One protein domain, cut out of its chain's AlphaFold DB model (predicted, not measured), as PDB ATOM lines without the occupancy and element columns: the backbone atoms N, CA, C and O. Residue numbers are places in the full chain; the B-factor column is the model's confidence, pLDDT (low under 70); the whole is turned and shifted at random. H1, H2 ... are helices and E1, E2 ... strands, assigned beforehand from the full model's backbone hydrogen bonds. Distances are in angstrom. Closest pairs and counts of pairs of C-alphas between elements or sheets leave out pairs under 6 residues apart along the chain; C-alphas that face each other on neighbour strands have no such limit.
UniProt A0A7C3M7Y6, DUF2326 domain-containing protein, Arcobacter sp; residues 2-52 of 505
ATOM      1  N   THR A   2       4.639 -51.275 112.787       90.94
ATOM      2  CA  THR A   2       3.206 -51.311 112.484       90.94
ATOM      3  C   THR A   2       3.000 -51.030 111.000       90.94
ATOM      4  O   THR A   2       3.633 -50.134 110.439       90.94
ATOM      5  N   ILE A   3       2.137 -51.823 110.361       92.12
ATOM      6  CA  ILE A   3       1.816 -51.728 108.933       92.12
ATOM      7  C   ILE A   3       0.368 -51.259 108.803       92.12
ATOM      8  O   ILE A   3      -0.540 -51.907 109.321       92.12
ATOM      9  N   LYS A   4       0.147 -50.158 108.083       90.12
ATOM     10  CA  LYS A   4      -1.186 -49.656 107.730       90.12
ATOM     11  C   LYS A   4      -1.481 -49.991 106.274       90.12
ATOM     12  O   LYS A   4      -0.694 -49.667 105.385       90.12
ATOM     13  N   ARG A   5      -2.637 -50.611 106.038       88.06
ATOM     14  CA  ARG A   5      -3.172 -50.929 104.710       88.06
ATOM     15  C   ARG A   5      -4.660 -50.594 104.693       88.06
ATOM     16  O   ARG A   5      -5.409 -51.135 105.500       88.06
ATOM     17  N   GLY A   6      -5.068 -49.685 103.811       81.44
ATOM     18  CA  GLY A   6      -6.479 -49.317 103.664       81.44
ATOM     19  C   GLY A   6      -7.302 -50.443 103.035       81.44
ATOM     20  O   GLY A   6      -6.763 -51.250 102.279       81.44
ATOM     21  N   VAL A   7      -8.604 -50.489 103.329       82.50
ATOM     22  CA  VAL A   7      -9.532 -51.450 102.704       82.50
ATOM     23  C   VAL A   7      -9.832 -51.037 101.260       82.50
ATOM     24  O   VAL A   7      -9.631 -51.833 100.348       82.50
ATOM     25  N   GLU A   8     -10.222 -49.775 101.048       82.50
ATOM     26  CA  GLU A   8     -10.511 -49.216  99.718       82.50
ATOM     27  C   GLU A   8      -9.238 -49.100  98.865       82.50
ATOM     28  O   GLU A   8      -9.167 -49.619  97.755       82.50
ATOM     29  N   ASN A   9      -8.179 -48.505  99.424       82.31
ATOM     30  CA  ASN A   9      -6.889 -48.319  98.753       82.31
ATOM     31  C   ASN A   9      -5.859 -49.369  99.196       82.31
ATOM     32  O   ASN A   9      -4.789 -49.056  99.719       82.31
ATOM     33  N   ASN A  10      -6.178 -50.648  98.986       84.50
ATOM     34  CA  ASN A  10      -5.376 -51.778  99.478       84.50
ATOM     35  C   ASN A  10      -4.002 -51.959  98.797       84.50
ATOM     36  O   ASN A  10      -3.215 -52.815  99.220       84.50
ATOM     37  N   SER A  11      -3.717 -51.184  97.751       88.12
ATOM     38  CA  SER A  11      -2.438 -51.145  97.032       88.12
ATOM     39  C   SER A  11      -1.441 -50.157  97.643       88.12
ATOM     40  O   SER A  11      -0.276 -50.140  97.234       88.12
ATOM     41  N   ARG A  12      -1.892 -49.364  98.622       91.88
ATOM     42  CA  ARG A  12      -1.111 -48.352  99.322       91.88
ATOM     43  C   ARG A  12      -0.817 -48.779 100.748       91.88
ATOM     44  O   ARG A  12      -1.715 -49.179 101.493       91.88
ATOM     45  N   ILE A  13       0.460 -48.736 101.115       94.12
ATOM     46  CA  ILE A  13       0.951 -49.283 102.379       94.12
ATOM     47  C   ILE A  13       1.797 -48.232 103.087       94.12
ATOM     48  O   ILE A  13       2.646 -47.589 102.476       94.12
ATOM     49  N   SER A  14       1.572 -48.067 104.387       93.56
ATOM     50  CA  SER A  14       2.390 -47.205 105.245       93.56
ATOM     51  C   SER A  14       3.053 -48.025 106.349       93.56
ATOM     52  O   SER A  14       2.483 -49.009 106.831       93.56
ATOM     53  N   PHE A  15       4.253 -47.617 106.752       94.19
ATOM     54  CA  PHE A  15       5.058 -48.275 107.775       94.19
ATOM     55  C   PHE A  15       5.415 -47.290 108.882       94.19
ATOM     56  O   PHE A  15       5.884 -46.183 108.618       94.19
ATOM     57  N   MET A  16       5.231 -47.728 110.123       93.56
ATOM     58  CA  MET A  16       5.700 -47.042 111.320       93.56
ATOM     59  C   MET A  16       6.776 -47.903 111.984       93.56
ATOM     60  O   MET A  16       6.522 -49.058 112.355       93.56
ATOM     61  N   LYS A  17       7.993 -47.363 112.118       90.75
ATOM     62  CA  LYS A  17       9.102 -48.005 112.838       90.75
ATOM     63  C   LYS A  17       9.069 -47.551 114.298       90.75
ATOM     64  O   LYS A  17       9.110 -46.368 114.589       90.75
ATOM     65  N   HIS A  18       8.983 -48.510 115.213       89.62
ATOM     66  CA  HIS A  18       8.927 -48.284 116.660       89.62
ATOM     67  C   HIS A  18       9.339 -49.570 117.390       89.62
ATOM     68  O   HIS A  18       9.269 -50.665 116.812       89.62
ATOM     69  N   SER A  19       9.727 -49.429 118.657       86.25
ATOM     70  CA  SER A  19      10.142 -50.517 119.552       86.25
ATOM     71  C   SER A  19       9.018 -51.049 120.448       86.25
ATOM     72  O   SER A  19       9.125 -52.154 120.974       86.25
ATOM     73  N   GLU A  20       7.930 -50.296 120.624       86.94
ATOM     74  CA  GLU A  20       6.837 -50.680 121.528       86.94
ATOM     75  C   GLU A  20       5.965 -51.818 120.972       86.94
ATOM     76  O   GLU A  20       5.663 -51.854 119.781       86.94
ATOM     77  N   LYS A  21       5.510 -52.739 121.829       83.38
ATOM     78  CA  LYS A  21       4.594 -53.827 121.438       83.38
ATOM     79  C   LYS A  21       3.142 -53.327 121.362       83.38
ATOM     80  O   LYS A  21       2.769 -52.400 122.071       83.38
ATOM     81  N   LEU A  22       2.318 -53.971 120.524       80.06
ATOM     82  CA  LEU A  22       0.851 -53.793 120.467       80.06
ATOM     83  C   LEU A  22       0.362 -52.344 120.245       80.06
ATOM     84  O   LEU A  22      -0.681 -51.937 120.754       80.06
ATOM     85  N   ARG A  23       1.097 -51.548 119.460       85.62
ATOM     86  CA  ARG A  23       0.706 -50.173 119.112       85.62
ATOM     87  C   ARG A  23       0.087 -50.091 117.719       85.62
ATOM     88  O   ARG A  23       0.672 -50.537 116.735       85.62
ATOM     89  N   SER A  24      -1.092 -49.478 117.639       82.38
ATOM     90  CA  SER A  24      -1.866 -49.367 116.396       82.38
ATOM     91  C   SER A  24      -1.522 -48.118 115.567       82.38
ATOM     92  O   SER A  24      -1.588 -48.171 114.343       82.38
ATOM     93  N   PHE A  25      -1.119 -47.011 116.210       87.62
ATOM     94  CA  PHE A  25      -0.777 -45.730 115.558       87.62
ATOM     95  C   PHE A  25      -1.841 -45.179 114.589       87.62
ATOM     96  O   PHE A  25      -1.558 -44.327 113.754       87.62
ATOM     97  N   THR A  26      -3.088 -45.632 114.710       84.44
ATOM     98  CA  THR A  26      -4.213 -45.199 113.867       84.44
ATOM     99  C   THR A  26      -4.564 -43.724 114.024       84.44
ATOM    100  O   THR A  26      -5.172 -43.162 113.121       84.44
ATOM    101  N   HIS A  27      -4.167 -43.104 115.136       86.50
ATOM    102  CA  HIS A  27      -4.375 -41.685 115.424       86.50
ATOM    103  C   HIS A  27      -3.324 -40.760 114.791       86.50
ATOM    104  O   HIS A  27      -3.522 -39.551 114.808       86.50
ATOM    105  N   LEU A  28      -2.214 -41.299 114.270       88.50
ATOM    106  CA  LEU A  28      -1.158 -40.482 113.677       88.50
ATOM    107  C   LEU A  28      -1.613 -39.850 112.357       88.50
ATOM    108  O   LEU A  28      -2.225 -40.511 111.510       88.50
ATOM    109  N   SER A  29      -1.236 -38.589 112.171       89.25
ATOM    110  CA  SER A  29      -1.321 -37.864 110.907       89.25
ATOM    111  C   SER A  29      -0.365 -38.449 109.860       89.25
ATOM    112  O   SER A  29       0.543 -39.220 110.173       89.25
ATOM    113  N   ASN A  30      -0.582 -38.117 108.587       88.75
ATOM    114  CA  ASN A  30       0.148 -38.731 107.474       88.75
ATOM    115  C   ASN A  30       1.667 -38.483 107.537       88.75
ATOM    116  O   ASN A  30       2.432 -39.401 107.250       88.75
ATOM    117  N   ASP A  31       2.089 -37.294 107.974       89.62
ATOM    118  CA  ASP A  31       3.501 -36.881 108.017       89.62
ATOM    119  C   ASP A  31       4.285 -37.524 109.172       89.62
ATOM    120  O   ASP A  31       5.514 -37.520 109.180       89.62
ATOM    121  N   GLU A  32       3.584 -38.111 110.143       91.88
ATOM    122  CA  GLU A  32       4.202 -38.801 111.277       91.88
ATOM    123  C   GLU A  32       4.622 -40.235 110.928       91.88
ATOM    124  O   GLU A  32       5.408 -40.839 111.657       91.88
ATOM    125  N   TRP A  33       4.127 -40.801 109.820       92.62
ATOM    126  CA  TRP A  33       4.495 -42.147 109.376       92.62
ATOM    127  C   TRP A  33       5.934 -42.187 108.860       92.62
ATOM    128  O   TRP A  33       6.317 -41.395 108.006       92.62
ATOM    129  N   THR A  34       6.723 -43.178 109.297       93.06
ATOM    130  CA  THR A  34       8.101 -43.359 108.804       93.06
ATOM    131  C   THR A  34       8.145 -43.512 107.283       93.06
ATOM    132  O   THR A  34       9.017 -42.962 106.618       93.06
ATOM    133  N   HIS A  35       7.187 -44.260 106.735       92.56
ATOM    134  CA  HIS A  35       6.910 -44.301 105.308       92.56
ATOM    135  C   HIS A  35       5.402 -44.234 105.099       92.56
ATOM    136  O   HIS A  35       4.674 -45.078 105.629       92.56
ATOM    137  N   PHE A  36       4.938 -43.270 104.313       92.50
ATOM    138  CA  PHE A  36       3.521 -43.058 104.037       92.50
ATOM    139  C   PHE A  36       3.178 -43.380 102.578       92.50
ATOM    140  O   PHE A  36       3.963 -43.094 101.677       92.50
ATOM    141  N   ASP A  37       2.001 -43.973 102.359       92.38
ATOM    142  CA  ASP A  37       1.367 -44.157 101.040       92.38
ATOM    143  C   ASP A  37       2.272 -44.773  99.946       92.38
ATOM    144  O   ASP A  37       2.228 -44.400  98.770       92.38
ATOM    145  N   LEU A  38       3.109 -45.749 100.315       93.75
ATOM    146  CA  LEU A  38       3.967 -46.445  99.361       93.75
ATOM    147  C   LEU A  38       3.138 -47.334  98.431       93.75
ATOM    148  O   LEU A  38       2.243 -48.058  98.873       93.75
ATOM    149  N   ASP A  39       3.496 -47.346  97.145       94.12
ATOM    150  CA  ASP A  39       2.986 -48.353  96.216       94.12
ATOM    151  C   ASP A  39       3.435 -49.770  96.611       94.12
ATOM    152  O   ASP A  39       4.426 -49.979  97.317       94.12
ATOM    153  N   PHE A  40       2.712 -50.772  96.115       91.00
ATOM    154  CA  PHE A  40       2.918 -52.167  96.495       91.00
ATOM    155  C   PHE A  40       4.326 -52.705  96.191       91.00
ATOM    156  O   PHE A  40       4.823 -53.577  96.907       91.00
ATOM    157  N   LYS A  41       4.984 -52.217  95.132       92.56
ATOM    158  CA  LYS A  41       6.330 -52.668  94.755       92.56
ATOM    159  C   LYS A  41       7.361 -52.109  95.731       92.56
ATOM    160  O   LYS A  41       8.180 -52.873  96.237       92.56
ATOM    161  N   ARG A  42       7.286 -50.811  96.038       94.25
ATOM    162  CA  ARG A  42       8.154 -50.147  97.022       94.25
ATOM    163  C   ARG A  42       7.926 -50.686  98.427       94.25
ATOM    164  O   ARG A  42       8.889 -50.986  99.118       94.25
ATOM    165  N   ALA A  43       6.674 -50.902  98.817       93.81
ATOM    166  CA  ALA A  43       6.334 -51.442 100.127       93.81
ATOM    167  C   ALA A  43       6.893 -52.853 100.360       93.81
ATOM    168  O   ALA A  43       7.334 -53.165 101.463       93.81
ATOM    169  N   LYS A  44       6.912 -53.709  99.327       93.06
ATOM    170  CA  LYS A  44       7.564 -55.026  99.411       93.06
ATOM    171  C   LYS A  44       9.065 -54.909  99.656       93.06
ATOM    172  O   LYS A  44       9.579 -55.648 100.485       93.06
ATOM    173  N   LEU A  45       9.742 -54.006  98.943       93.50
ATOM    174  CA  LEU A  45      11.177 -53.768  99.117       93.50
ATOM    175  C   LEU A  45      11.480 -53.206 100.510       93.50
ATOM    176  O   LEU A  45      12.412 -53.671 101.156       93.50
ATOM    177  N   GLU A  46      10.662 -52.267 100.991       93.88
ATOM    178  CA  GLU A  46      10.826 -51.692 102.326       93.88
ATOM    179  C   GLU A  46      10.613 -52.748 103.414       93.88
ATOM    180  O   GLU A  46      11.444 -52.891 104.305       93.88
ATOM    181  N   LEU A  47       9.559 -53.564 103.315       93.62
ATOM    182  CA  LEU A  47       9.330 -54.650 104.269       93.62
ATOM    183  C   LEU A  47      10.469 -55.679 104.254       93.62
ATOM    184  O   LEU A  47      10.918 -56.109 105.314       93.62
ATOM    185  N   ASP A  48      10.960 -56.054 103.072       94.12
ATOM    186  CA  ASP A  48      12.095 -56.969 102.929       94.12
ATOM    187  C   ASP A  48      13.386 -56.392 103.537       94.12
ATOM    188  O   ASP A  48      14.138 -57.110 104.200       94.12
ATOM    189  N   SER A  49      13.610 -55.084 103.369       92.25
ATOM    190  CA  SER A  49      14.731 -54.355 103.967       92.25
ATOM    191  C   SER A  49      14.615 -54.251 105.487       92.25
ATOM    192  O   SER A  49      15.623 -54.394 106.172       92.25
ATOM    193  N   ILE A  50      13.410 -54.043 106.022       91.00
ATOM    194  CA  ILE A  50      13.173 -53.970 107.469       91.00
ATOM    195  C   ILE A  50      13.371 -55.336 108.127       91.00
ATOM    196  O   ILE A  50      14.008 -55.420 109.176       91.00
ATOM    197  N   LEU A  51      12.825 -56.401 107.533       91.56
ATOM    198  CA  LEU A  51      12.981 -57.760 108.060       91.56
ATOM    199  C   LEU A  51      14.428 -58.249 107.938       91.56
ATOM    200  O   LEU A  51      14.892 -58.994 108.797       91.56
ATOM    201  N   ASN A  52      15.125 -57.825 106.880       92.81
ATOM    202  CA  ASN A  52      16.543 -58.067 106.631       92.81
ATOM    203  C   ASN A  52      16.985 -59.524 106.857       92.81
ATOM    204  O   ASN A  52      17.948 -59.791 107.575       92.81
TER     205      ASN A  52
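This is residues 2 to 52 of the 505 residues of the protein "DUF2326 domain-containing protein" of Arcobacter sp (UniProt A0A7C3M7Y6). A small sheet of three antiparallel strands is covered on one face by one helix, H1, making two layers; a long loop, residues 17 to 34, joins E2 to E3. The 51 printed residues hold E1, E2, E3 and H1 in that order, class mixed; the sheet, order E1 - E2 - E3, is a meander, each strand the antiparallel neighbour of the one before. The whole is compact, radius of gyration of the C-alphas 10.8 A, spanning 29 by 26 by 18 A.

E1, residues 2 to 5, and E2, residues 12 to 16, form a hairpin at 164 degrees, N 4 and O 14 within hydrogen-bond range at 2.9 A. E2 and E3, residues 35 to 39, form another at 156 degrees, N 15 and O 35 within range at 2.8 A. H1, residues 40 to 51, is on the sheet at a height of 9.7 A and runs along E2, 16 degrees on the local plane. It touches E2, closest C-alphas Ile 13 and Ala 43, 6.2 A. In H1 every O i to N i+4 pair is within range.

E1, 10.1 A long, begins at C-alpha 2 (3.206, -51.311, 112.484). E2 measures 13.9 A, E3 10.7 A and H1 16.3 A, ending at C-alpha 51 (12.981, -57.760, 108.060).

The farthest C-alphas, Glu 8 and Asn 52, are 29.3 A apart. The printed part has no cut, and no printed residue is under 70 in pLDDT.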